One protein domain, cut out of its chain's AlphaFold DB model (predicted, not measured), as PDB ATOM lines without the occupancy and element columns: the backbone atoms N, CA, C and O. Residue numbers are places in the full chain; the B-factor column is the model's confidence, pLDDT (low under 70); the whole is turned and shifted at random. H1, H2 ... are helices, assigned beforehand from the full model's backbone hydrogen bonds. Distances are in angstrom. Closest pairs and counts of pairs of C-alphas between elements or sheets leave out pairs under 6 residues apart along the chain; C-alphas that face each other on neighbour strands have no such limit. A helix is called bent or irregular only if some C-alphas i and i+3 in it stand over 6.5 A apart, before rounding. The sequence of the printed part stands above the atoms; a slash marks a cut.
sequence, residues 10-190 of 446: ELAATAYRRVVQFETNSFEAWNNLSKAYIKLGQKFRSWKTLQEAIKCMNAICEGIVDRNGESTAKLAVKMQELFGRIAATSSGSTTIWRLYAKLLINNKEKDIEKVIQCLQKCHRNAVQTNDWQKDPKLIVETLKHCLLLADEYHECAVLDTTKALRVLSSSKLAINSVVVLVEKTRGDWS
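This is residues 10 to 190 of the 446 residues of the protein "Hypothetical protein" of Medioppia subpectinata (UniProt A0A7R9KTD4). Eight helices fold back and forth into a slab, progressing from H1 at one end of its longest axis to H8 at the other. The long helices H7 and H8 form an up-and-down bundle with H5 and H6, each running against the one before; H4 packs on H5, and H3, H2 and H1 continue the slab beyond them. The printed part has 181 residues, with eight named helices, H1 to H8 in chain order, and no named strand; the class is all helix. The whole is compact, with a radius of gyration of the C-alphas of 18.5 A and spans of 56 by 41 by 25 A.

The longest helix is H8, residues 161 to 190, 43.6 A from first to last C-alpha, ending at C-alpha 190 (198.623, 217.347, 202.711). It is irregular: C-alphas 162 and 165 are 7.6 A apart. H7, residues 136 to 159, is 35.2 A long. H6 is residues 112 to 127, 22.9 A, and H5 is residues 94 to 106, beginning at C-alpha 94 (228.537, 223.983, 205.637). H4 is residues 73 to 87, and H3 is residues 43 to 61, 27.3 A long. H2 is residues 27 to 39, and H1 is residues 10 to 22, beginning at C-alpha 10 (250.852, 225.780, 185.537).

H7 and H8 form a hairpin at a shallow tilt of 10 degrees, with the C-alphas of Ala 157 and Ala 164 closest at 4.3 A. H6 and H7 form another, at 3 degrees; their closest C-alphas, Ala 126 and Thr 142, are 6.8 A apart. H5 is the hub, touching H3, H4, H6 and H7. It forms a hairpin with H6, closest at the C-alphas of Thr 94 and Cys 122, 4.6 A, and one with H4, closest at those of Phe 83 and Tyr 100, 5.9 A. H3 touches H5 with residues 57 to 61 alone, the C-alphas of Cys 61 and Leu 103 being closest at 6.3 A. H2 and H3 run opposite ways in a hairpin, with the C-alphas of Ser 34 and Ser 46 closest at 4.3 A. H1 and H2 form a hairpin at a shallow tilt of 27 degrees, closest at the C-alphas of Ala 13 and Leu 33, 5.2 A. H1 and H3 are apart. Every O i to N i+4 pair is within hydrogen-bond range in H1, H2, H3, H5, H6 and H7, against 9 of 11 in H4 and 19 of 26 in H8.

The C-alphas of Leu 11 and Ser 190 are the two farthest apart, at 58.4 A. The printed part has no cut, and the link from H3 to H4, 11 residues, is long. Mean pLDDT of the printed part is 70.7; 89 residues are under 70, among them residues 40 to 94.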
ATOM      1  N   GLU A  10     250.551 227.118 186.067       74.75
ATOM      2  CA  GLU A  10     250.852 225.780 185.537       74.75
ATOM      3  C   GLU A  10     252.068 225.160 186.227       74.75
ATOM      4  O   GLU A  10     252.019 223.996 186.664       74.75
ATOM      5  N   LEU A  11     253.135 225.945 186.391       70.88
ATOM      6  CA  LEU A  11     254.317 225.532 187.135       70.88
ATOM      7  C   LEU A  11     253.981 225.327 188.614       70.88
ATOM      8  O   LEU A  11     254.361 224.304 189.193       70.88
ATOM      9  N   ALA A  12     253.187 226.223 189.209       66.94
ATOM     10  CA  ALA A  12     252.711 226.087 190.583       66.94
ATOM     11  C   ALA A  12     251.877 224.809 190.785       66.94
ATOM     12  O   ALA A  12     252.146 224.034 191.705       66.94
ATOM     13  N   ALA A  13     250.910 224.521 189.905       68.31
ATOM     14  CA  ALA A  13     250.098 223.306 189.990       68.31
ATOM     15  C   ALA A  13     250.926 222.023 189.801       68.31
ATOM     16  O   ALA A  13     250.591 220.964 190.334       68.31
ATOM     17  N   THR A  14     252.005 222.078 189.023       69.06
ATOM     18  CA  THR A  14     252.916 220.942 188.819       69.06
ATOM     19  C   THR A  14     253.815 220.721 190.033       69.06
ATOM     20  O   THR A  14     253.939 219.586 190.499       69.06
ATOM     21  N   ALA A  15     254.359 221.797 190.604       68.25
ATOM     22  CA  ALA A  15     255.148 221.748 191.827       68.25
ATOM     23  C   ALA A  15     254.315 221.236 193.011       68.25
ATOM     24  O   ALA A  15     254.698 220.258 193.652       68.25
ATOM     25  N   TYR A  16     253.130 221.807 193.251       67.50
ATOM     26  CA  TYR A  16     252.287 221.381 194.368       67.50
ATOM     27  C   TYR A  16     251.715 219.975 194.189       67.50
ATOM     28  O   TYR A  16     251.619 219.259 195.178       67.50
ATOM     29  N   ARG A  17     251.423 219.518 192.959       69.25
ATOM     30  CA  ARG A  17     251.086 218.101 192.702       69.25
ATOM     31  C   ARG A  17     252.172 217.151 193.183       69.25
ATOM     32  O   ARG A  17     251.866 216.095 193.723       69.25
ATOM     33  N   ARG A  18     253.432 217.520 192.962       66.31
ATOM     34  CA  ARG A  18     254.575 216.722 193.393       66.31
ATOM     35  C   ARG A  18     254.704 216.756 194.914       66.31
ATOM     36  O   ARG A  18     254.860 215.704 195.519       66.31
ATOM     37  N   VAL A  19     254.536 217.926 195.534       66.88
ATOM     38  CA  VAL A  19     254.545 218.067 197.000       66.88
ATOM     39  C   VAL A  19     253.469 217.200 197.647       66.88
ATOM     40  O   VAL A  19     253.796 216.425 198.533       66.88
ATOM     41  N   VAL A  20     252.223 217.225 197.168       61.78
ATOM     42  CA  VAL A  20     251.144 216.423 197.773       61.78
ATOM     43  C   VAL A  20     251.291 214.909 197.564       61.78
ATOM     44  O   VAL A  20     250.663 214.131 198.275       61.78
ATOM     45  N   GLN A  21     252.114 214.467 196.604       58.31
ATOM     46  CA  GLN A  21     252.443 213.047 196.414       58.31
ATOM     47  C   GLN A  21     253.466 212.538 197.437       58.31
ATOM     48  O   GLN A  21     253.384 211.380 197.842       58.31
ATOM     49  N   PHE A  22     254.416 213.383 197.847       58.09
ATOM     50  CA  PHE A  22     255.449 213.031 198.832       58.09
ATOM     51  C   PHE A  22     255.019 213.374 200.263       58.09
ATOM     52  O   PHE A  22     255.201 212.580 201.179       58.09
ATOM     53  N   GLU A  23     254.378 214.524 200.438       58.97
ATOM     54  CA  GLU A  23     253.812 215.017 201.686       58.97
ATOM     55  C   GLU A  23     252.289 215.058 201.565       58.97
ATOM     56  O   GLU A  23     251.665 216.114 201.438       58.97
ATOM     57  N   THR A  24     251.670 213.882 201.630       52.53
ATOM     58  CA  THR A  24     250.200 213.739 201.607       52.53
ATOM     59  C   THR A  24     249.502 214.561 202.697       52.53
ATOM     60  O   THR A  24     248.364 214.986 202.520       52.53
ATOM     61  N   ASN A  25     250.235 214.875 203.765       50.06
ATOM     62  CA  ASN A  25     249.814 215.658 204.919       50.06
ATOM     63  C   ASN A  25     250.026 217.186 204.780       50.06
ATOM     64  O   ASN A  25     249.703 217.943 205.696       50.06
ATOM     65  N   SER A  26     250.594 217.665 203.666       60.34
ATOM     66  CA  SER A  26     250.872 219.088 203.432       60.34
ATOM     67  C   SER A  26     249.646 219.797 202.856       60.34
ATOM     68  O   SER A  26     249.486 219.981 201.649       60.34
ATOM     69  N   PHE A  27     248.718 220.186 203.731       58.22
ATOM     70  CA  PHE A  27     247.455 220.797 203.310       58.22
ATOM     71  C   PHE A  27     247.600 222.204 202.718       58.22
ATOM     72  O   PHE A  27     246.777 222.609 201.899       58.22
ATOM     73  N   GLU A  28     248.663 222.937 203.057       60.62
ATOM     74  CA  GLU A  28     249.007 224.188 202.374       60.62
ATOM     75  C   GLU A  28     249.339 223.933 200.896       60.62
ATOM     76  O   GLU A  28     248.903 224.689 200.026       60.62
ATOM     77  N   ALA A  29     249.998 222.809 200.590       66.38
ATOM     78  CA  ALA A  29     250.211 222.369 199.218       66.38
ATOM     79  C   ALA A  29     248.898 221.955 198.537       66.38
ATOM     80  O   ALA A  29     248.676 222.344 197.394       66.38
ATOM     81  N   TRP A  30     247.985 221.257 199.228       64.25
ATOM     82  CA  TRP A  30     246.646 220.943 198.699       64.25
ATOM     83  C   TRP A  30     245.807 222.208 198.419       64.25
ATOM     84  O   TRP A  30     245.176 222.317 197.366       64.25
ATOM     85  N   ASN A  31     245.830 223.200 199.314       65.31
ATOM     86  CA  ASN A  31     245.122 224.473 199.148       65.31
ATOM     87  C   ASN A  31     245.710 225.302 197.998       65.31
ATOM     88  O   ASN A  31     244.974 225.773 197.131       65.31
ATOM     89  N   ASN A  32     247.035 225.440 197.944       73.12
ATOM     90  CA  ASN A  32     247.702 226.188 196.883       73.12
ATOM     91  C   ASN A  32     247.590 225.479 195.524       73.12
ATOM     92  O   ASN A  32     247.417 226.145 194.504       73.12
ATOM     93  N   LEU A  33     247.558 224.142 195.502       65.56
ATOM     94  CA  LEU A  33     247.222 223.357 194.312       65.56
ATOM     95  C   LEU A  33     245.785 223.616 193.843       65.56
ATOM     96  O   LEU A  33     245.546 223.805 192.651       65.56
ATOM     97  N   SER A  34     244.824 223.651 194.769       64.31
ATOM     98  CA  SER A  34     243.429 223.967 194.449       64.31
ATOM     99  C   SER A  34     243.292 225.388 193.894       64.31
ATOM    100  O   SER A  34     242.673 225.577 192.847       64.31
ATOM    101  N   LYS A  35     243.940 226.376 194.527       65.31
ATOM    102  CA  LYS A  35     243.991 227.769 194.055       65.31
ATOM    103  C   LYS A  35     244.599 227.882 192.656       65.31
ATOM    104  O   LYS A  35     244.017 228.555 191.807       65.31
ATOM    105  N   ALA A  36     245.709 227.191 192.393       69.38
ATOM    106  CA  ALA A  36     246.322 227.150 191.067       69.38
ATOM    107  C   ALA A  36     245.356 226.566 190.019       69.38
ATOM    108  O   ALA A  36     245.181 227.141 188.948       69.38
ATOM    109  N   TYR A  37     244.629 225.490 190.343       63.00
ATOM    110  CA  TYR A  37     243.616 224.933 189.440       63.00
ATOM    111  C   TYR A  37     242.416 225.847 189.194       63.00
ATOM    112  O   TYR A  37     241.907 225.865 188.075       63.00
ATOM    113  N   ILE A  38     241.971 226.621 190.188       62.66
ATOM    114  CA  ILE A  38     240.910 227.624 190.001       62.66
ATOM    115  C   ILE A  38     241.371 228.702 189.021       62.66
ATOM    116  O   ILE A  38     240.632 229.039 188.097       62.66
ATOM    117  N   LYS A  39     242.600 229.206 189.187       70.44
ATOM    118  CA  LYS A  39     243.186 230.236 188.316       70.44
ATOM    119  C   LYS A  39     243.422 229.741 186.885       70.44
ATOM    120  O   LYS A  39     243.283 230.519 185.954       70.44
ATOM    121  N   LEU A  40     243.646 228.438 186.705       69.75
ATOM    122  CA  LEU A  40     243.705 227.772 185.397       69.75
ATOM    123  C   LEU A  40     242.324 227.410 184.808       69.75
ATOM    124  O   LEU A  40     242.254 226.720 183.792       69.75
ATOM    125  N   GLY A  41     241.213 227.774 185.459       61.69
ATOM    126  CA  GLY A  41     239.857 227.409 185.023       61.69
ATOM    127  C   GLY A  41     239.502 225.922 185.193       61.69
ATOM    128  O   GLY A  41     238.409 225.491 184.823       61.69
ATOM    129  N   GLN A  42     240.376 225.119 185.806       62.41
ATOM    130  CA  GLN A  42     240.227 223.671 185.994       62.41
ATOM    131  C   GLN A  42     239.397 223.347 187.251       62.41
ATOM    132  O   GLN A  42     239.858 222.670 188.176       62.41
ATOM    133  N   LYS A  43     238.140 223.807 187.275       51.41
ATOM    134  CA  LYS A  43     237.228 223.714 188.435       51.41
ATOM    135  C   LYS A  43     237.059 222.289 188.982       51.41
ATOM    136  O   LYS A  43     237.103 222.089 190.191       51.41
ATOM    137  N   PHE A  44     236.937 221.285 188.109       48.03
ATOM    138  CA  PHE A  44     236.779 219.883 188.526       48.03
ATOM    139  C   PHE A  44     238.015 219.330 189.254       48.03
ATOM    140  O   PHE A  44     237.896 218.617 190.250       48.03
ATOM    141  N   ARG A  45     239.221 219.685 188.789       52.97
ATOM    142  CA  ARG A  45     240.469 219.260 189.440       52.97
ATOM    143  C   ARG A  45     240.662 219.959 190.781       52.97
ATOM    144  O   ARG A  45     241.023 219.291 191.739       52.97
ATOM    145  N   SER A  46     240.349 221.253 190.870       52.28
ATOM    146  CA  SER A  46     240.321 221.985 192.146       52.28
ATOM    147  C   SER A  46     239.381 221.327 193.164       52.28
ATOM    148  O   SER A  46     239.778 221.083 194.303       52.28
ATOM    149  N   TRP A  47     238.168 220.964 192.741       49.56
ATOM    150  CA  TRP A  47     237.197 220.293 193.603       49.56
ATOM    151  C   TRP A  47     237.708 218.942 194.123       49.56
ATOM    152  O   TRP A  47     237.644 218.683 195.323       49.56
ATOM    153  N   LYS A  48     238.302 218.112 193.256       55.06
ATOM    154  CA  LYS A  48     238.884 216.820 193.654       55.06
ATOM    155  C   LYS A  48     240.031 216.984 194.663       55.06
ATOM    156  O   LYS A  48     240.107 216.237 195.632       55.06
ATOM    157  N   THR A  49     240.886 217.987 194.471       59.69
ATOM    158  CA  THR A  49     241.979 218.345 195.391       59.69
ATOM    159  C   THR A  49     241.455 218.743 196.777       59.69
ATOM    160  O   THR A  49     242.016 218.335 197.791       59.69
ATOM    161  N   LEU A  50     240.347 219.489 196.842       59.94
ATOM    162  CA  LEU A  50     239.692 219.840 198.107       59.94
ATOM    163  C   LEU A  50     239.009 218.637 198.776       59.94
ATOM    164  O   LEU A  50     239.030 218.531 199.999       59.94
ATOM    165  N   GLN A  51     238.441 217.708 198.001       56.94
ATOM    166  CA  GLN A  51     237.846 216.486 198.553       56.94
ATOM    167  C   GLN A  51     238.867 215.583 199.247       56.94
ATOM    168  O   GLN A  51     238.569 215.039 200.308       56.94
ATOM    169  N   GLU A  52     240.064 215.421 198.683       61.09
ATOM    170  CA  GLU A  52     241.121 214.633 199.330       61.09
ATOM    171  C   GLU A  52     241.587 215.291 200.639       61.09
ATOM    172  O   GLU A  52     241.758 214.603 201.646       61.09
ATOM    173  N   ALA A  53     241.655 216.628 200.686       62.91
ATOM    174  CA  ALA A  53     241.939 217.356 201.924       62.91
ATOM    175  C   ALA A  53     240.867 217.118 203.012       62.91
ATOM    176  O   ALA A  53     241.195 216.964 204.189       62.91
ATOM    177  N   ILE A  54     239.590 217.030 202.620       60.66
ATOM    178  CA  ILE A  54     238.471 216.705 203.521       60.66
ATOM    179  C   ILE A  54     238.559 215.259 204.042       60.66
ATOM    180  O   ILE A  54     238.290 215.015 205.215       60.66
ATOM    181  N   LYS A  55     238.966 214.289 203.214       63.12
ATOM    182  CA  LYS A  55     239.119 212.890 203.657       63.12
ATOM    183  C   LYS A  55     240.195 212.739 204.728       63.12
ATOM    184  O   LYS A  55     239.966 212.074 205.733       63.12
ATOM    185  N   CYS A  56     241.346 213.384 204.542       63.03
ATOM    186  CA  CYS A  56     242.405 213.357 205.547       63.03
ATOM    187  C   CYS A  56     241.975 214.046 206.855       63.03
ATOM    188  O   CYS A  56     242.379 213.608 207.926       63.03
ATOM    189  N   MET A  57     241.116 215.070 206.793       62.62
ATOM    190  CA  MET A  57     240.527 215.690 207.987       62.62
ATOM    191  C   MET A  57     239.659 214.713 208.785       62.62
ATOM    192  O   MET A  57     239.789 214.642 210.006       62.62
ATOM    193  N   ASN A  58     238.785 213.961 208.107       62.00
ATOM    194  CA  ASN A  58     237.950 212.957 208.769       62.00
ATOM    195  C   ASN A  58     238.818 211.913 209.475       62.00
ATOM    196  O   ASN A  58     238.581 211.625 210.641       62.00
ATOM    197  N   ALA A  59     239.891 211.454 208.824       64.19
ATOM    198  CA  ALA A  59     240.836 210.517 209.426       64.19
ATOM    199  C   ALA A  59     241.517 211.076 210.692       64.19
ATOM    200  O   ALA A  59     241.677 210.355 211.673       64.19
ATOM    201  N   ILE A  60     241.879 212.366 210.706       64.38
ATOM    202  CA  ILE A  60     242.439 213.028 211.897       64.38
ATOM    203  C   ILE A  60     241.392 213.108 213.014       64.38
ATOM    204  O   ILE A  60     241.705 212.808 214.164       64.38
ATOM    205  N   CYS A  61     240.153 213.487 212.688       60.41
ATOM    206  CA  CYS A  61     239.074 213.585 213.672       60.41
ATOM    207  C   CYS A  61     238.674 212.220 214.250       60.41
ATOM    208  O   CYS A  61     238.269 212.148 215.404       60.41
ATOM    209  N   GLU A  62     238.815 211.153 213.467       64.12
ATOM    210  CA  GLU A  62     238.579 209.764 213.876       64.12
ATOM    211  C   GLU A  62     239.779 209.152 214.627       64.12
ATOM    212  O   GLU A  62     239.731 207.992 215.029       64.12
ATOM    213  N   GLY A  63     240.858 209.917 214.840       60.72
ATOM    214  CA  GLY A  63     242.031 209.465 215.593       60.72
ATOM    215  C   GLY A  63     242.874 208.416 214.862       60.72
ATOM    216  O   GLY A  63     243.623 207.677 215.501       60.72
ATOM    217  N   ILE A  64     242.767 208.338 213.533       61.53
ATOM    218  CA  ILE A  64     243.533 207.397 212.715       61.53
ATOM    219  C   ILE A  64     245.010 207.810 212.738       61.53
ATOM    220  O   ILE A  64     245.360 208.939 212.389       61.53
ATOM    221  N   VAL A  65     245.876 206.887 213.158       59.28
ATOM    222  CA  VAL A  65     247.337 207.055 213.144       59.28
ATOM    223  C   VAL A  65     247.880 206.985 211.716       59.28
ATOM    224  O   VAL A  65     247.271 206.375 210.834       59.28
ATOM    225  N   ASP A  66     249.020 207.624 211.462       58.03
ATOM    226  CA  ASP A  66     249.628 207.578 210.133       58.03
ATOM    227  C   ASP A  66     250.180 206.175 209.783       58.03
ATOM    228  O   ASP A  66     250.131 205.235 210.577       58.03
ATOM    229  N   ARG A  67     250.731 206.011 208.569       53.81
ATOM    230  CA  ARG A  67     251.313 204.728 208.116       53.81
ATOM    231  C   ARG A  67     252.478 204.232 208.984       53.81
ATOM    232  O   ARG A  67     252.844 203.066 208.861       53.81
ATOM    233  N   ASN A  68     253.045 205.093 209.826       53.97
ATOM    234  CA  ASN A  68     254.152 204.797 210.727       53.97
ATOM    235  C   ASN A  68     253.684 204.627 212.186       53.97
ATOM    236  O   ASN A  68     254.509 204.358 213.056       53.97
ATOM    237  N   GLY A  69     252.380 204.755 212.462       53.62
ATOM    238  CA  GLY A  69     251.808 204.672 213.805       53.62
ATOM    239  C   GLY A  69     251.992 205.938 214.649       53.62
ATOM    240  O   GLY A  69     251.763 205.891 215.858       53.62
ATOM    241  N   GLU A  70     252.404 207.065 214.058       56.03
ATOM    242  CA  GLU A  70     252.600 208.317 214.790       56.03
ATOM    243  C   GLU A  70     251.281 209.073 215.028       56.03
ATOM    244  O   GLU A  70     250.330 209.028 214.242       56.03
ATOM    245  N   SER A  71     251.242 209.801 216.150       55.19
ATOM    246  CA  SER A  71     250.108 210.631 216.559       55.19
ATOM    247  C   SER A  71     249.900 211.818 215.615       55.19
ATOM    248  O   SER A  71     250.805 212.620 215.369       55.19
ATOM    249  N   THR A  72     248.658 212.010 215.177       56.34
ATOM    250  CA  THR A  72     248.231 213.118 214.313       56.34
ATOM    251  C   THR A  72     248.129 214.476 215.028       56.34
ATOM    252  O   THR A  72     247.769 215.475 214.406       56.34
ATOM    253  N   ALA A  73     248.517 214.585 216.304       56.16
ATOM    254  CA  ALA A  73     248.425 215.825 217.086       56.16
ATOM    255  C   ALA A  73     249.197 217.012 216.467       56.16
ATOM    256  O   ALA A  73     248.698 218.137 216.430       56.16
ATOM    257  N   LYS A  74     250.391 216.769 215.901       58.66
ATOM    258  CA  LYS A  74     251.178 217.805 215.195       58.66
ATOM    259  C   LYS A  74     250.490 218.299 213.915       58.66
ATOM    260  O   LYS A  74     250.719 219.427 213.484       58.66
ATOM    261  N   LEU A  75     249.666 217.450 213.300       61.25
ATOM    262  CA  LEU A  75     248.892 217.777 212.102       61.25
ATOM    263  C   LEU A  75     247.651 218.589 212.459       61.25
ATOM    264  O   LEU A  75     247.285 219.493 211.714       61.25
ATOM    265  N   ALA A  76     247.062 218.327 213.624       63.03
ATOM    266  CA  ALA A  76     245.847 218.980 214.078       63.03
ATOM    267  C   ALA A  76     246.014 220.506 214.244       63.03
ATOM    268  O   ALA A  76     245.144 221.255 213.810       63.03
ATOM    269  N   VAL A  77     247.154 220.981 214.765       67.25
ATOM    270  CA  VAL A  77     247.445 222.426 214.914       67.25
ATOM    271  C   VAL A  77     247.589 223.120 213.553       67.25
ATOM    272  O   VAL A  77     246.931 224.124 213.289       67.25
ATOM    273  N   LYS A  78     248.381 222.545 212.636       61.75
ATOM    274  CA  LYS A  78     248.521 223.071 211.263       61.75
ATOM    275  C   LYS A  78     247.184 223.074 210.517       61.75
ATOM    276  O   LYS A  78     246.910 223.961 209.710       61.75
ATOM    277  N   MET A  79     246.344 222.080 210.794       64.81
ATOM    278  CA  MET A  79     245.025 221.954 210.193       64.81
ATOM    279  C   MET A  79     244.042 223.003 210.729       64.81
ATOM    280  O   MET A  79     243.236 223.520 209.956       64.81
ATOM    281  N   GLN A  80     244.148 223.387 212.006       67.25
ATOM    282  CA  GLN A  80     243.353 224.476 212.578       67.25
ATOM    283  C   GLN A  80     243.664 225.812 211.900       67.25
ATOM    284  O   GLN A  80     242.739 226.516 211.499       67.25
ATOM    285  N   GLU A  81     244.943 226.151 211.719       65.62
ATOM    286  CA  GLU A  81     245.345 227.400 211.055       65.62
ATOM    287  C   GLU A  81     244.822 227.471 209.617       65.62
ATOM    288  O   GLU A  81     244.274 228.489 209.184       65.62
ATOM    289  N   LEU A  82     244.958 226.375 208.869       60.25
ATOM    290  CA  LEU A  82     244.501 226.323 207.490       60.25
ATOM    291  C   LEU A  82     242.976 226.393 207.385       60.25
ATOM    292  O   LEU A  82     242.473 227.138 206.546       60.25
ATOM    293  N   PHE A  83     242.236 225.647 208.207       65.94
ATOM    294  CA  PHE A  83     240.774 225.700 208.183       65.94
ATOM    295  C   PHE A  83     240.248 227.035 208.689       65.94
ATOM    296  O   PHE A  83     239.278 227.524 208.124       65.94
ATOM    297  N   GLY A  84     240.929 227.690 209.630       68.31
ATOM    298  CA  GLY A  84     240.654 229.083 209.968       68.31
ATOM    299  C   GLY A  84     240.743 229.993 208.739       68.31
ATOM    300  O   GLY A  84     239.823 230.764 208.479       68.31
ATOM    301  N   ARG A  85     241.793 229.839 207.916       65.81
ATOM    302  CA  ARG A  85     241.969 230.610 206.671       65.81
ATOM    303  C   ARG A  85     240.954 230.246 205.582       65.81
ATOM    304  O   ARG A  85     240.458 231.143 204.918       65.81
ATOM    305  N   ILE A  86     240.657 228.960 205.370       58.53
ATOM    306  CA  ILE A  86     239.708 228.499 204.335       58.53
ATOM    307  C   ILE A  86     238.264 228.820 204.729       58.53
ATOM    308  O   ILE A  86     237.466 229.200 203.884       58.53
ATOM    309  N   ALA A  87     237.908 228.677 206.001       64.31
ATOM    310  CA  ALA A  87     236.581 229.041 206.473       64.31
ATOM    311  C   ALA A  87     236.374 230.563 206.403       64.31
ATOM    312  O   ALA A  87     235.279 231.015 206.087       64.31
ATOM    313  N   ALA A  88     237.431 231.356 206.622       61.38
ATOM    314  CA  ALA A  88     237.388 232.809 206.478       61.38
ATOM    315  C   ALA A  88     237.244 233.306 205.025       61.38
ATOM    316  O   ALA A  88     236.898 234.471 204.832       61.38
ATOM    317  N   THR A  89     237.476 232.476 204.000       55.97
ATOM    318  CA  THR A  89     237.218 232.873 202.605       55.97
ATOM    319  C   THR A  89     235.750 232.657 202.214       55.97
ATOM    320  O   THR A  89     235.033 231.833 202.779       55.97
ATOM    321  N   SER A  90     235.289 233.387 201.192       43.81
ATOM    322  CA  SER A  90     233.889 233.445 200.726       43.81
ATOM    323  C   SER A  90     233.295 232.128 200.190       43.81
ATOM    324  O   SER A  90     232.142 232.097 199.769       43.81
ATOM    325  N   SER A  91     234.049 231.024 200.217       48.75
ATOM    326  CA  SER A  91     233.624 229.685 199.792       48.75
ATOM    327  C   SER A  91     233.376 228.702 200.947       48.75
ATOM    328  O   SER A  91     233.163 227.515 200.686       48.75
ATOM    329  N   GLY A  92     233.406 229.156 202.207       54.72
ATOM    330  CA  GLY A  92     233.243 228.323 203.404       54.72
ATOM    331  C   GLY A  92     231.921 227.545 203.446       54.72
ATOM    332  O   GLY A  92     230.948 227.992 204.038       54.72
ATOM    333  N   SER A  93     231.871 226.367 202.821       66.81
ATOM    334  CA  SER A  93     230.679 225.504 202.807       66.81
ATOM    335  C   SER A  93     230.294 225.029 204.213       66.81
ATOM    336  O   SER A  93     231.143 224.962 205.105       66.81
ATOM    337  N   THR A  94     229.033 224.631 204.406       69.75
ATOM    338  CA  THR A  94     228.537 223.983 205.637       69.75
ATOM    339  C   THR A  94     229.487 222.883 206.123       69.75
ATOM    340  O   THR A  94     229.844 222.821 207.296       69.75
ATOM    341  N   THR A  95     229.995 222.063 205.199       70.44
ATOM    342  CA  THR A  95     230.952 220.991 205.497       70.44
ATOM    343  C   THR A  95     232.270 221.514 206.074       70.44
ATOM    344  O   THR A  95     232.791 220.927 207.017       70.44
ATOM    345  N   ILE A  96     232.809 222.621 205.558       71.94
ATOM    346  CA  ILE A  96     234.093 223.183 206.014       71.94
ATOM    347  C   ILE A  96     233.970 223.739 207.435       71.94
ATOM    348  O   ILE A  96     234.812 223.434 208.278       71.94
ATOM    349  N   TRP A  97     232.913 224.506 207.719       80.50
ATOM    350  CA  TRP A  97     232.680 225.061 209.056       80.50
ATOM    351  C   TRP A  97     232.463 223.976 210.108       80.50
ATOM    352  O   TRP A  97     233.012 224.065 211.205       80.50
ATOM    353  N   ARG A  98     231.720 222.922 209.757       81.38
ATOM    354  CA  ARG A  98     231.513 221.767 210.632       81.38
ATOM    355  C   ARG A  98     232.814 221.041 210.951       81.38
ATOM    356  O   ARG A  98     233.096 220.773 212.113       81.38
ATOM    357  N   LEU A  99     233.608 220.729 209.927       75.06
ATOM    358  CA  LEU A  99     234.888 220.045 210.110       75.06
ATOM    359  C   LEU A  99     235.864 220.885 210.930       75.06
ATOM    360  O   LEU A  99     236.587 220.342 211.760       75.06
ATOM    361  N   TYR A 100     235.849 222.206 210.741       80.44
ATOM    362  CA  TYR A 100     236.650 223.099 211.562       80.44
ATOM    363  C   TYR A 100     236.205 223.069 213.028       80.44
ATOM    364  O   TYR A 100     237.048 222.888 213.902       80.44
ATOM    365  N   ALA A 101     234.899 223.146 213.307       85.00
ATOM    366  CA  ALA A 101     234.376 223.039 214.668       85.00
ATOM    367  C   ALA A 101     234.756 221.704 215.336       85.00
ATOM    368  O   ALA A 101     235.274 221.713 216.449       85.00
ATOM    369  N   LYS A 102     234.601 220.572 214.634       81.50
ATOM    370  CA  LYS A 102     235.027 219.252 215.134       81.50
ATOM    371  C   LYS A 102     236.514 219.190 215.453       81.50
ATOM    372  O   LYS A 102     236.900 218.656 216.486       81.50
ATOM    373  N   LEU A 103     237.352 219.762 214.591       78.44
ATOM    374  CA  LEU A 103     238.789 219.813 214.834       78.44
ATOM    375  C   LEU A 103     239.123 220.628 216.093       78.44
ATOM    376  O   LEU A 103     240.001 220.241 216.861       78.44
ATOM    377  N   LEU A 104     238.437 221.752 216.315       83.62
ATOM    378  CA  LEU A 104     238.602 222.549 217.533       83.62
ATOM    379  C   LEU A 104     238.169 221.762 218.780       83.62
ATOM    380  O   LEU A 104     238.900 221.749 219.768       83.62
ATOM    381  N   ILE A 105     237.035 221.055 218.708       83.75
ATOM    382  CA  ILE A 105     236.519 220.222 219.804       83.75
ATOM    383  C   ILE A 105     237.500 219.098 220.151       83.75
ATOM    384  O   ILE A 105     237.918 218.975 221.301       83.75
ATOM    385  N   ASN A 106     237.946 218.332 219.153       79.81
ATOM    386  CA  ASN A 106     238.878 217.217 219.342       79.81
ATOM    387  C   ASN A 106     240.226 217.657 219.923       79.81
ATOM    388  O   ASN A 106     240.837 216.941 220.716       79.81
ATOM    389  N   ASN A 107     240.671 218.863 219.571       76.19
ATOM    390  CA  ASN A 107     241.898 219.447 220.103       76.19
ATOM    391  C   ASN A 107     241.715 220.122 221.468       76.19
ATOM    392  O   ASN A 107     242.668 220.720 221.968       76.19
ATOM    393  N   LYS A 108     240.526 220.027 222.076       81.12
ATOM    394  CA  LYS A 108     240.193 220.647 223.365       81.12
ATOM    395  C   LYS A 108     240.482 222.153 223.363       81.12
ATOM    396  O   LYS A 108     241.163 222.664 224.253       81.12
ATOM    397  N   GLU A 109     240.011 222.840 222.319       83.62
ATOM    398  CA  GLU A 109     240.130 224.294 222.172       83.62
ATOM    399  C   GLU A 109     239.645 225.012 223.441       83.62
ATOM    400  O   GLU A 109     238.582 224.705 223.980       83.62
ATOM    401  N   LYS A 110     240.447 225.968 223.922       82.19
ATOM    402  CA  LYS A 110     240.157 226.720 225.155       82.19
ATOM    403  C   LYS A 110     239.162 227.844 224.897       82.19
ATOM    404  O   LYS A 110     238.398 228.223 225.783       82.19
ATOM    405  N   ASP A 111     239.187 228.380 223.681       84.62
ATOM    406  CA  ASP A 111     238.227 229.373 223.230       84.62
ATOM    407  C   ASP A 111     236.943 228.693 222.732       84.62
ATOM    408  O   ASP A 111     236.752 228.416 221.545       84.62
ATOM    409  N   ILE A 112     236.041 228.417 223.672       83.88
ATOM    410  CA  ILE A 112     234.721 227.840 223.384       83.88
ATOM    411  C   ILE A 112     233.890 228.761 222.479       83.88
ATOM    412  O   ILE A 112     233.082 228.279 221.685       83.88
ATOM    413  N   GLU A 113     234.100 230.079 222.541       84.31
ATOM    414  CA  GLU A 113     233.355 231.038 221.725       84.31
ATOM    415  C   GLU A 113     233.680 230.858 220.241       84.31
ATOM    416  O   GLU A 113     232.789 230.815 219.392       84.31
ATOM    417  N   LYS A 114     234.954 230.626 219.929       84.62
ATOM    418  CA  LYS A 114     235.405 230.284 218.579       84.62
ATOM    419  C   LYS A 114     234.730 229.019 218.040       84.62
ATOM    420  O   LYS A 114     234.357 228.986 216.864       84.62
ATOM    421  N   VAL A 115     234.526 227.995 218.874       86.94
ATOM    422  CA  VAL A 115     233.807 226.767 218.480       86.94
ATOM    423  C   VAL A 115     232.338 227.073 218.180       86.94
ATOM    424  O   VAL A 115     231.841 226.705 217.113       86.94
ATOM    425  N   ILE A 116     231.664 227.811 219.069       84.56
ATOM    426  CA  ILE A 116     230.260 228.223 218.901       84.56
ATOM    427  C   ILE A 116     230.081 229.016 217.602       84.56
ATOM    428  O   ILE A 116     229.175 228.714 216.823       84.56
ATOM    429  N   GLN A 117     230.962 229.979 217.322       85.81
ATOM    430  CA  GLN A 117     230.914 230.779 216.097       85.81
ATOM    431  C   GLN A 117     231.043 229.914 214.835       85.81
ATOM    432  O   GLN A 117     230.369 230.173 213.834       85.81
ATOM    433  N   CYS A 118     231.878 228.871 214.865       85.00
ATOM    434  CA  CYS A 118     232.009 227.940 213.744       85.00
ATOM    435  C   CYS A 118     230.718 227.138 213.522       85.00
ATOM    436  O   CYS A 118     230.254 227.028 212.385       85.00
ATOM    437  N   LEU A 119     230.103 226.634 214.597       86.00
ATOM    438  CA  LEU A 119     228.833 225.902 214.538       86.00
ATOM    439  C   LEU A 119     227.675 226.797 214.057       86.00
ATOM    440  O   LEU A 119     226.885 226.384 213.209       86.00
ATOM    441  N   GLN A 120     227.624 228.056 214.495       85.31
ATOM    442  CA  GLN A 120     226.628 229.030 214.035       85.31
ATOM    443  C   GLN A 120     226.777 229.359 212.545       85.31
ATOM    444  O   GLN A 120     225.781 229.414 211.822       85.31
ATOM    445  N   LYS A 121     228.010 229.559 212.057       82.56
ATOM    446  CA  LYS A 121     228.280 229.800 210.626       82.56
ATOM    447  C   LYS A 121     227.945 228.576 209.774       82.56
ATOM    448  O   LYS A 121     227.372 228.722 208.696       82.56
ATOM    449  N   CYS A 122     228.239 227.379 210.280       85.00
ATOM    450  CA  CYS A 122     227.837 226.117 209.668       85.00
ATOM    451  C   CYS A 122     226.315 226.042 209.486       85.00
ATOM    452  O   CYS A 122     225.835 225.864 208.364       85.00
ATOM    453  N   HIS A 123     225.570 226.249 210.576       84.69
ATOM    454  CA  HIS A 123     224.114 226.205 210.573       84.69
ATOM    455  C   HIS A 123     223.508 227.234 209.625       84.69
ATOM    456  O   HIS A 123     222.681 226.891 208.781       84.69
ATOM    457  N   ARG A 124     223.987 228.482 209.700       82.06
ATOM    458  CA  ARG A 124     223.558 229.570 208.820       82.06
ATOM    459  C   ARG A 124     223.700 229.182 207.351       82.06
ATOM    460  O   ARG A 124     222.735 229.295 206.609       82.06
ATOM    461  N   ASN A 125     224.850 228.644 206.951       77.12
ATOM    462  CA  ASN A 125     225.083 228.251 205.561       77.12
ATOM    463  C   ASN A 125     224.182 227.097 205.099       77.12
ATOM    464  O   ASN A 125     223.828 227.047 203.925       77.12
ATOM    465  N   ALA A 126     223.789 226.191 206.001       76.44
ATOM    466  CA  ALA A 126     222.846 225.124 205.675       76.44
ATOM    467  C   ALA A 126     221.434 225.671 205.406       76.44
ATOM    468  O   ALA A 126     220.807 225.305 204.414       76.44
ATOM    469  N   VAL A 127     220.952 226.580 206.259       78.12
ATOM    470  CA  VAL A 127     219.551 227.036 206.229       78.12
ATOM    471  C   VAL A 127     219.309 228.283 205.373       78.12
ATOM    472  O   VAL A 127     218.163 228.560 205.030       78.12
ATOM    473  N   GLN A 128     220.363 229.019 205.003       72.12
ATOM    474  CA  GLN A 128     220.295 230.244 204.193       72.12
ATOM    475  C   GLN A 128     220.099 229.973 202.687       72.12
ATOM    476  O   GLN A 128     219.784 230.890 201.932       72.12
ATOM    477  N   THR A 129     220.275 228.730 202.223       59.72
ATOM    478  CA  THR A 129     220.041 228.376 200.813       59.72
ATOM    479  C   THR A 129     218.538 228.361 200.500       59.72
ATOM    480  O   THR A 129     217.745 227.740 201.198       59.72
ATOM    481  N   ASN A 130     218.119 229.090 199.464       53.91
ATOM    482  CA  ASN A 130     216.766 229.663 199.389       53.91
ATOM    483  C   ASN A 130     215.580 228.718 199.102       53.91
ATOM    484  O   ASN A 130     214.468 229.212 198.946       53.91
ATOM    485  N   ASP A 131     215.738 227.393 199.063       64.00
ATOM    486  CA  ASP A 131     214.638 226.506 198.640       64.00
ATOM    487  C   ASP A 131     214.552 225.156 199.372       64.00
ATOM    488  O   ASP A 131     213.700 224.338 199.025       64.00
ATOM    489  N   TRP A 132     215.359 224.905 200.414       79.25
ATOM    490  CA  TRP A 132     215.336 223.598 201.095       79.25
ATOM    491  C   TRP A 132     213.959 223.255 201.682       79.25
ATOM    492  O   TRP A 132     213.566 222.098 201.672       79.25
ATOM    493  N   GLN A 133     213.188 224.262 202.105       77.56
ATOM    494  CA  GLN A 133     211.847 224.116 202.693       77.56
ATOM    495  C   GLN A 133     210.773 223.650 201.694       77.56
ATOM    496  O   GLN A 133     209.680 223.253 202.094       77.56
ATOM    497  N   LYS A 134     211.053 223.732 200.390       76.81
ATOM    498  CA  LYS A 134     210.101 223.384 199.324       76.81
ATOM    499  C   LYS A 134     210.261 221.944 198.842       76.81
ATOM    500  O   LYS A 134     209.339 221.406 198.234       76.81
ATOM    501  N   ASP A 135     211.414 221.327 199.102       78.44
ATOM    502  CA  ASP A 135     211.714 219.952 198.708       78.44
ATOM    503  C   ASP A 135     211.801 219.058 199.957       78.44
ATOM    504  O   ASP A 135     212.710 219.228 200.777       78.44
ATOM    505  N   PRO A 136     210.913 218.058 200.103       77.88
ATOM    506  CA  PRO A 136     210.977 217.096 201.199       77.88
ATOM    507  C   PRO A 136     212.347 216.424 201.369       77.88
ATOM    508  O   PRO A 136     212.739 216.124 202.497       77.88
ATOM    509  N   LYS A 137     213.105 216.205 200.284       79.19
ATOM    510  CA  LYS A 137     214.459 215.634 200.365       79.19
ATOM    511  C   LYS A 137     215.430 216.589 201.046       79.19
ATOM    512  O   LYS A 137     216.166 216.165 201.935       79.19
ATOM    513  N   LEU A 138     215.394 217.866 200.671       79.50
ATOM    514  CA  LEU A 138     216.254 218.890 201.257       79.50
ATOM    515  C   LEU A 138     215.877 219.169 202.717       79.50
ATOM    516  O   LEU A 138     216.762 219.379 203.535       79.50
ATOM    517  N   ILE A 139     214.599 219.065 203.095       80.62
ATOM    518  CA  ILE A 139     214.193 219.101 204.513       80.62
ATOM    519  C   ILE A 139     214.792 217.954 205.311       80.62
ATOM    520  O   ILE A 139     215.311 218.181 206.401       80.62
ATOM    521  N   VAL A 140     214.759 216.729 204.783       80.75
ATOM    522  CA  VAL A 140     215.396 215.588 205.452       80.75
ATOM    523  C   VAL A 140     216.906 215.814 205.586       80.75
ATOM    524  O   VAL A 140     217.473 215.490 206.629       80.75
ATOM    525  N   GLU A 141     217.567 216.387 204.579       79.88
ATOM    526  CA  GLU A 141     218.987 216.753 204.654       79.88
ATOM    527  C   GLU A 141     219.260 217.839 205.705       79.88
ATOM    528  O   GLU A 141     220.186 217.690 206.508       79.88
ATOM    529  N   THR A 142     218.424 218.876 205.783       82.81
ATOM    530  CA  THR A 142     218.530 219.940 206.791       82.81
ATOM    531  C   THR A 142     218.268 219.418 208.205       82.81
ATOM    532  O   THR A 142     219.000 219.761 209.131       82.81
ATOM    533  N   LEU A 143     217.290 218.528 208.397       81.19
ATOM    534  CA  LEU A 143     217.028 217.893 209.695       81.19
ATOM    535  C   LEU A 143     218.180 216.978 210.126       81.19
ATOM    536  O   LEU A 143     218.583 217.002 211.289       81.19
ATOM    537  N   LYS A 144     218.772 216.216 209.195       81.12
ATOM    538  CA  LYS A 144     220.002 215.450 209.458       81.12
ATOM    539  C   LYS A 144     221.155 216.365 209.856       81.12
ATOM    540  O   LYS A 144     221.912 216.028 210.761       81.12
ATOM    541  N   HIS A 145     221.283 217.521 209.209       84.81
ATOM    542  CA  HIS A 145     222.257 218.529 209.602       84.81
ATOM    543  C   HIS A 145     222.005 219.046 211.030       84.81
ATOM    544  O   HIS A 145     222.959 219.129 211.797       84.81
ATOM    545  N   CYS A 146     220.755 219.319 211.420       84.25
ATOM    546  CA  CYS A 146     220.404 219.725 212.787       84.25
ATOM    547  C   CYS A 146     220.736 218.664 213.844       84.25
ATOM    548  O   CYS A 146     221.187 219.027 214.925       84.25
ATOM    549  N   LEU A 147     220.538 217.376 213.541       82.50
ATOM    550  CA  LEU A 147     220.922 216.284 214.446       82.50
ATOM    551  C   LEU A 147     222.433 216.259 214.680       82.50
ATOM    552  O   LEU A 147     222.875 216.273 215.821       82.50
ATOM    553  N   LEU A 148     223.215 216.317 213.600       82.25
ATOM    554  CA  LEU A 148     224.674 216.371 213.697       82.25
ATOM    555  C   LEU A 148     225.124 217.598 214.497       82.25
ATOM    556  O   LEU A 148     225.926 217.480 215.419       82.25
ATOM    557  N   LEU A 149     224.533 218.757 214.200       85.31
ATOM    558  CA  LEU A 149     224.817 220.005 214.895       85.31
ATOM    559  C   LEU A 149     224.529 219.899 216.403       85.31
ATOM    560  O   LEU A 149     225.287 220.446 217.201       85.31
ATOM    561  N   ALA A 150     223.467 219.190 216.800       85.88
ATOM    562  CA  ALA A 150     223.140 218.942 218.202       85.88
ATOM    563  C   ALA A 150     224.235 218.136 218.911       85.88
ATOM    564  O   ALA A 150     224.655 218.529 220.000       85.88
ATOM    565  N   ASP A 151     224.722 217.066 218.274       85.00
ATOM    566  CA  ASP A 151     225.813 216.236 218.797       85.00
ATOM    567  C   ASP A 151     227.087 217.072 218.976       85.00
ATOM    568  O   ASP A 151     227.731 217.043 220.022       85.00
ATOM    569  N   GLU A 152     227.413 217.908 217.990       87.38
ATOM    570  CA  GLU A 152     228.606 218.755 218.019       87.38
ATOM    571  C   GLU A 152     228.511 219.877 219.078       87.38
ATOM    572  O   GLU A 152     229.497 220.194 219.748       87.38
ATOM    573  N   TYR A 153     227.321 220.443 219.308       87.00
ATOM    574  CA  TYR A 153     227.080 221.344 220.442       87.00
ATOM    575  C   TYR A 153     227.151 220.624 221.793       87.00
ATOM    576  O   TYR A 153     227.599 221.221 222.773       87.00
ATOM    577  N   HIS A 154     226.725 219.362 221.861       87.75
ATOM    578  CA  HIS A 154     226.838 218.554 223.070       87.75
ATOM    579  C   HIS A 154     228.306 218.271 223.409       87.75
ATOM    580  O   HIS A 154     228.730 218.540 224.530       87.75
ATOM    581  N   GLU A 155     229.105 217.838 222.432       86.75
ATOM    582  CA  GLU A 155     230.552 217.656 222.603       86.75
ATOM    583  C   GLU A 155     231.238 218.964 223.032       86.75
ATOM    584  O   GLU A 155     232.071 218.966 223.939       86.75
ATOM    585  N   CYS A 156     230.840 220.100 222.449       86.88
ATOM    586  CA  CYS A 156     231.331 221.419 222.847       86.88
ATOM    587  C   CYS A 156     230.972 221.772 224.303       86.88
ATOM    588  O   CYS A 156     231.811 222.305 225.028       86.88
ATOM    589  N   ALA A 157     229.761 221.444 224.759       86.50
ATOM    590  CA  ALA A 157     229.323 221.683 226.134       86.50
ATOM    591  C   ALA A 157     230.104 220.845 227.166       86.50
ATOM    592  O   ALA A 157     230.254 221.268 228.310       86.50
ATOM    593  N   VAL A 158     230.630 219.683 226.763       88.50
ATOM    594  CA  VAL A 158     231.481 218.830 227.611       88.50
ATOM    595  C   VAL A 158     232.889 219.418 227.794       88.50
ATOM    596  O   VAL A 158     233.536 219.127 228.799       88.50
ATOM    597  N   LEU A 159     233.365 220.273 226.877       83.31
ATOM    598  CA  LEU A 159     234.678 220.927 226.999       83.31
ATOM    599  C   LEU A 159     234.737 221.924 228.164       83.31
ATOM    600  O   LEU A 159     235.766 222.023 228.830       83.31
ATOM    601  N   ASP A 160     233.648 222.661 228.391       82.31
ATOM    602  CA  ASP A 160     233.519 223.644 229.467       82.31
ATOM    603  C   ASP A 160     232.102 223.594 230.051       82.31
ATOM    604  O   ASP A 160     231.167 224.255 229.583       82.31
ATOM    605  N   THR A 161     231.959 222.799 231.109       83.50
ATOM    606  CA  THR A 161     230.683 222.570 231.796       83.50
ATOM    607  C   THR A 161     230.105 223.845 232.408       83.50
ATOM    608  O   THR A 161     228.885 223.958 232.511       83.50
ATOM    609  N   THR A 162     230.935 224.847 232.721       81.81
ATOM    610  CA  THR A 162     230.465 226.140 233.246       81.81
ATOM    611  C   THR A 162     229.690 226.940 232.199       81.81
ATOM    612  O   THR A 162     228.778 227.695 232.530       81.81
ATOM    613  N   LYS A 163     229.992 226.728 230.911       80.75
ATOM    614  CA  LYS A 163     229.331 227.386 229.772       80.75
ATOM    615  C   LYS A 163     228.318 226.489 229.065       80.75
ATOM    616  O   LYS A 163     227.673 226.944 228.116       80.75
ATOM    617  N   ALA A 164     228.134 225.252 229.525       75.25
ATOM    618  CA  ALA A 164     227.272 224.259 228.891       75.25
ATOM    619  C   ALA A 164     225.841 224.766 228.665       75.25
ATOM    620  O   ALA A 164     225.308 224.616 227.568       75.25
ATOM    621  N   LEU A 165     225.237 225.440 229.651       72.38
ATOM    622  CA  LEU A 165     223.874 225.973 229.525       72.38
ATOM    623  C   LEU A 165     223.751 226.962 228.355       72.38
ATOM    624  O   LEU A 165     222.800 226.898 227.577       72.38
ATOM    625  N   ARG A 166     224.742 227.841 228.189       82.44
ATOM    626  CA  ARG A 166     224.801 228.834 227.108       82.44
ATOM    627  C   ARG A 166     225.013 228.177 225.739       82.44
ATOM    628  O   ARG A 166     224.340 228.535 224.769       82.44
ATOM    629  N   VAL A 167     225.915 227.196 225.669       77.38
ATOM    630  CA  VAL A 167     226.206 226.407 224.456       77.38
ATOM    631  C   VAL A 167     224.950 225.659 223.994       77.38
ATOM    632  O   VAL A 167     224.528 225.790 222.844       77.38
ATOM    633  N   LEU A 168     224.295 224.938 224.906       77.81
ATOM    634  CA  LEU A 168     223.089 224.160 224.615       77.81
ATOM    635  C   LEU A 168     221.879 225.051 224.307       77.81
ATOM    636  O   LEU A 168     221.074 224.706 223.444       77.81
ATOM    637  N   SER A 169     221.770 226.224 224.938       75.81
ATOM    638  CA  SER A 169     220.731 227.210 224.600       75.81
ATOM    639  C   SER A 169     220.889 227.731 223.170       75.81
ATOM    640  O   SER A 169     219.903 227.837 222.443       75.81
ATOM    641  N   SER A 170     222.128 227.969 222.729       75.50
ATOM    642  CA  SER A 170     222.426 228.363 221.345       75.50
ATOM    643  C   SER A 170     222.036 227.269 220.345       75.50
ATOM    644  O   SER A 170     221.396 227.558 219.334       75.50
ATOM    645  N   SER A 171     222.352 226.008 220.663       83.88
ATOM    646  CA  SER A 171     221.934 224.834 219.881       83.88
ATOM    647  C   SER A 171     220.412 224.735 219.766       83.88
ATOM    648  O   SER A 171     219.864 224.619 218.668       83.88
ATOM    649  N   LYS A 172     219.710 224.869 220.899       73.56
ATOM    650  CA  LYS A 172     218.248 224.810 220.967       73.56
ATOM    651  C   LYS A 172     217.597 225.877 220.094       73.56
ATOM    652  O   LYS A 172     216.673 225.555 219.356       73.56
ATOM    653  N   LEU A 173     218.066 227.124 220.152       72.06
ATOM    654  CA  LEU A 173     217.525 228.213 219.332       72.06
ATOM    655  C   LEU A 173     217.725 227.950 217.834       72.06
ATOM    656  O   LEU A 173     216.778 228.082 217.058       72.06
ATOM    657  N   ALA A 174     218.928 227.521 217.440       75.38
ATOM    658  CA  ALA A 174     219.245 227.184 216.055       75.38
ATOM    659  C   ALA A 174     218.344 226.055 215.527       75.38
ATOM    660  O   ALA A 174     217.662 226.211 214.516       75.38
ATOM    661  N   ILE A 175     218.259 224.936 216.249       82.00
ATOM    662  CA  ILE A 175     217.482 223.764 215.827       82.00
ATOM    663  C   ILE A 175     215.974 224.044 215.861       82.00
ATOM    664  O   ILE A 175     215.271 223.692 214.914       82.00
ATOM    665  N   ASN A 176     215.468 224.728 216.894       75.56
ATOM    666  CA  ASN A 176     214.043 225.055 216.994       75.56
ATOM    667  C   ASN A 176     213.566 225.929 215.833       75.56
ATOM    668  O   ASN A 176     212.436 225.760 215.383       75.56
ATOM    669  N   SER A 177     214.419 226.817 215.312       80.00
ATOM    670  CA  SER A 177     214.071 227.635 214.146       80.00
ATOM    671  C   SER A 177     213.738 226.780 212.914       80.00
ATOM    672  O   SER A 177     212.784 227.072 212.195       80.00
ATOM    673  N   VAL A 178     214.463 225.673 212.716       81.69
ATOM    674  CA  VAL A 178     214.220 224.708 211.635       81.69
ATOM    675  C   VAL A 178     212.983 223.866 211.925       81.69
ATOM    676  O   VAL A 178     212.154 223.691 211.036       81.69
ATOM    677  N   VAL A 179     212.830 223.369 213.157       79.44
ATOM    678  CA  VAL A 179     211.686 222.528 213.554       79.44
ATOM    679  C   VAL A 179     210.365 223.267 213.346       79.44
ATOM    680  O   VAL A 179     209.499 222.759 212.640       79.44
ATOM    681  N   VAL A 180     210.244 224.493 213.866       78.19
ATOM    682  CA  VAL A 180     209.037 225.327 213.718       78.19
ATOM    683  C   VAL A 180     208.707 225.559 212.242       78.19
ATOM    684  O   VAL A 180     207.546 225.529 211.832       78.19
ATOM    685  N   LEU A 181     209.732 225.768 211.418       78.88
ATOM    686  CA  LEU A 181     209.553 226.031 209.998       78.88
ATOM    687  C   LEU A 181     209.095 224.792 209.224       78.88
ATOM    688  O   LEU A 181     208.201 224.902 208.384       78.88
ATOM    689  N   VAL A 182     209.652 223.620 209.544       81.44
ATOM    690  CA  VAL A 182     209.225 222.321 208.999       81.44
ATOM    691  C   VAL A 182     207.795 221.991 209.433       81.44
ATOM    692  O   VAL A 182     206.988 221.551 208.616       81.44
ATOM    693  N   GLU A 183     207.439 222.245 210.693       78.69
ATOM    694  CA  GLU A 183     206.074 222.059 211.197       78.69
ATOM    695  C   GLU A 183     205.069 222.954 210.464       78.69
ATOM    696  O   GLU A 183     203.987 222.491 210.098       78.69
ATOM    697  N   LYS A 184     205.449 224.203 210.170       74.81
ATOM    698  CA  LYS A 184     204.631 225.141 209.391       74.81
ATOM    699  C   LYS A 184     204.455 224.693 207.936       74.81
ATOM    700  O   LYS A 184     203.348 224.772 207.412       74.81
ATOM    701  N   THR A 185     205.511 224.186 207.295       70.56
ATOM    702  CA  THR A 185     205.446 223.706 205.897       70.56
ATOM    703  C   THR A 185     204.733 222.363 205.753       70.56
ATOM    704  O   THR A 185     204.165 222.083 204.700       70.56
ATOM    705  N   ARG A 186     204.672 221.547 206.813       64.19
ATOM    706  CA  ARG A 186     203.958 220.259 206.826       64.19
ATOM    707  C   ARG A 186     202.466 220.389 206.487       64.19
ATOM    708  O   ARG A 186     201.896 219.454 205.924       64.19
ATOM    709  N   GLY A 187     201.839 221.529 206.800       57.94
ATOM    710  CA  GLY A 187     200.438 221.807 206.458       57.94
ATOM    711  C   GLY A 187     200.172 221.779 204.948       57.94
ATOM    712  O   GLY A 187     199.181 221.189 204.508       57.94
ATOM    713  N   ASP A 188     201.108 222.297 204.151       54.38
ATOM    714  CA  ASP A 188     200.982 222.426 202.693       54.38
ATOM    715  C   ASP A 188     201.151 221.088 201.952       54.38
ATOM    716  O   ASP A 188     200.732 220.925 200.805       54.38
ATOM    717  N   TRP A 189     201.732 220.082 202.609       54.91
ATOM    718  CA  TRP A 189     202.077 218.798 201.984       54.91
ATOM    719  C   TRP A 189     200.911 217.820 201.953       54.91
ATOM    720  O   TRP A 189     200.913 216.851 201.197       54.91
ATOM    721  N   SER A 190     199.877 218.095 202.745       47.50
ATOM    722  CA  SER A 190     198.623 217.347 202.711       47.50
ATOM    723  C   SER A 190     197.843 217.544 201.399       47.50
ATOM    724  O   SER A 190     196.922 216.777 201.116       47.50
TER     725      SER A 190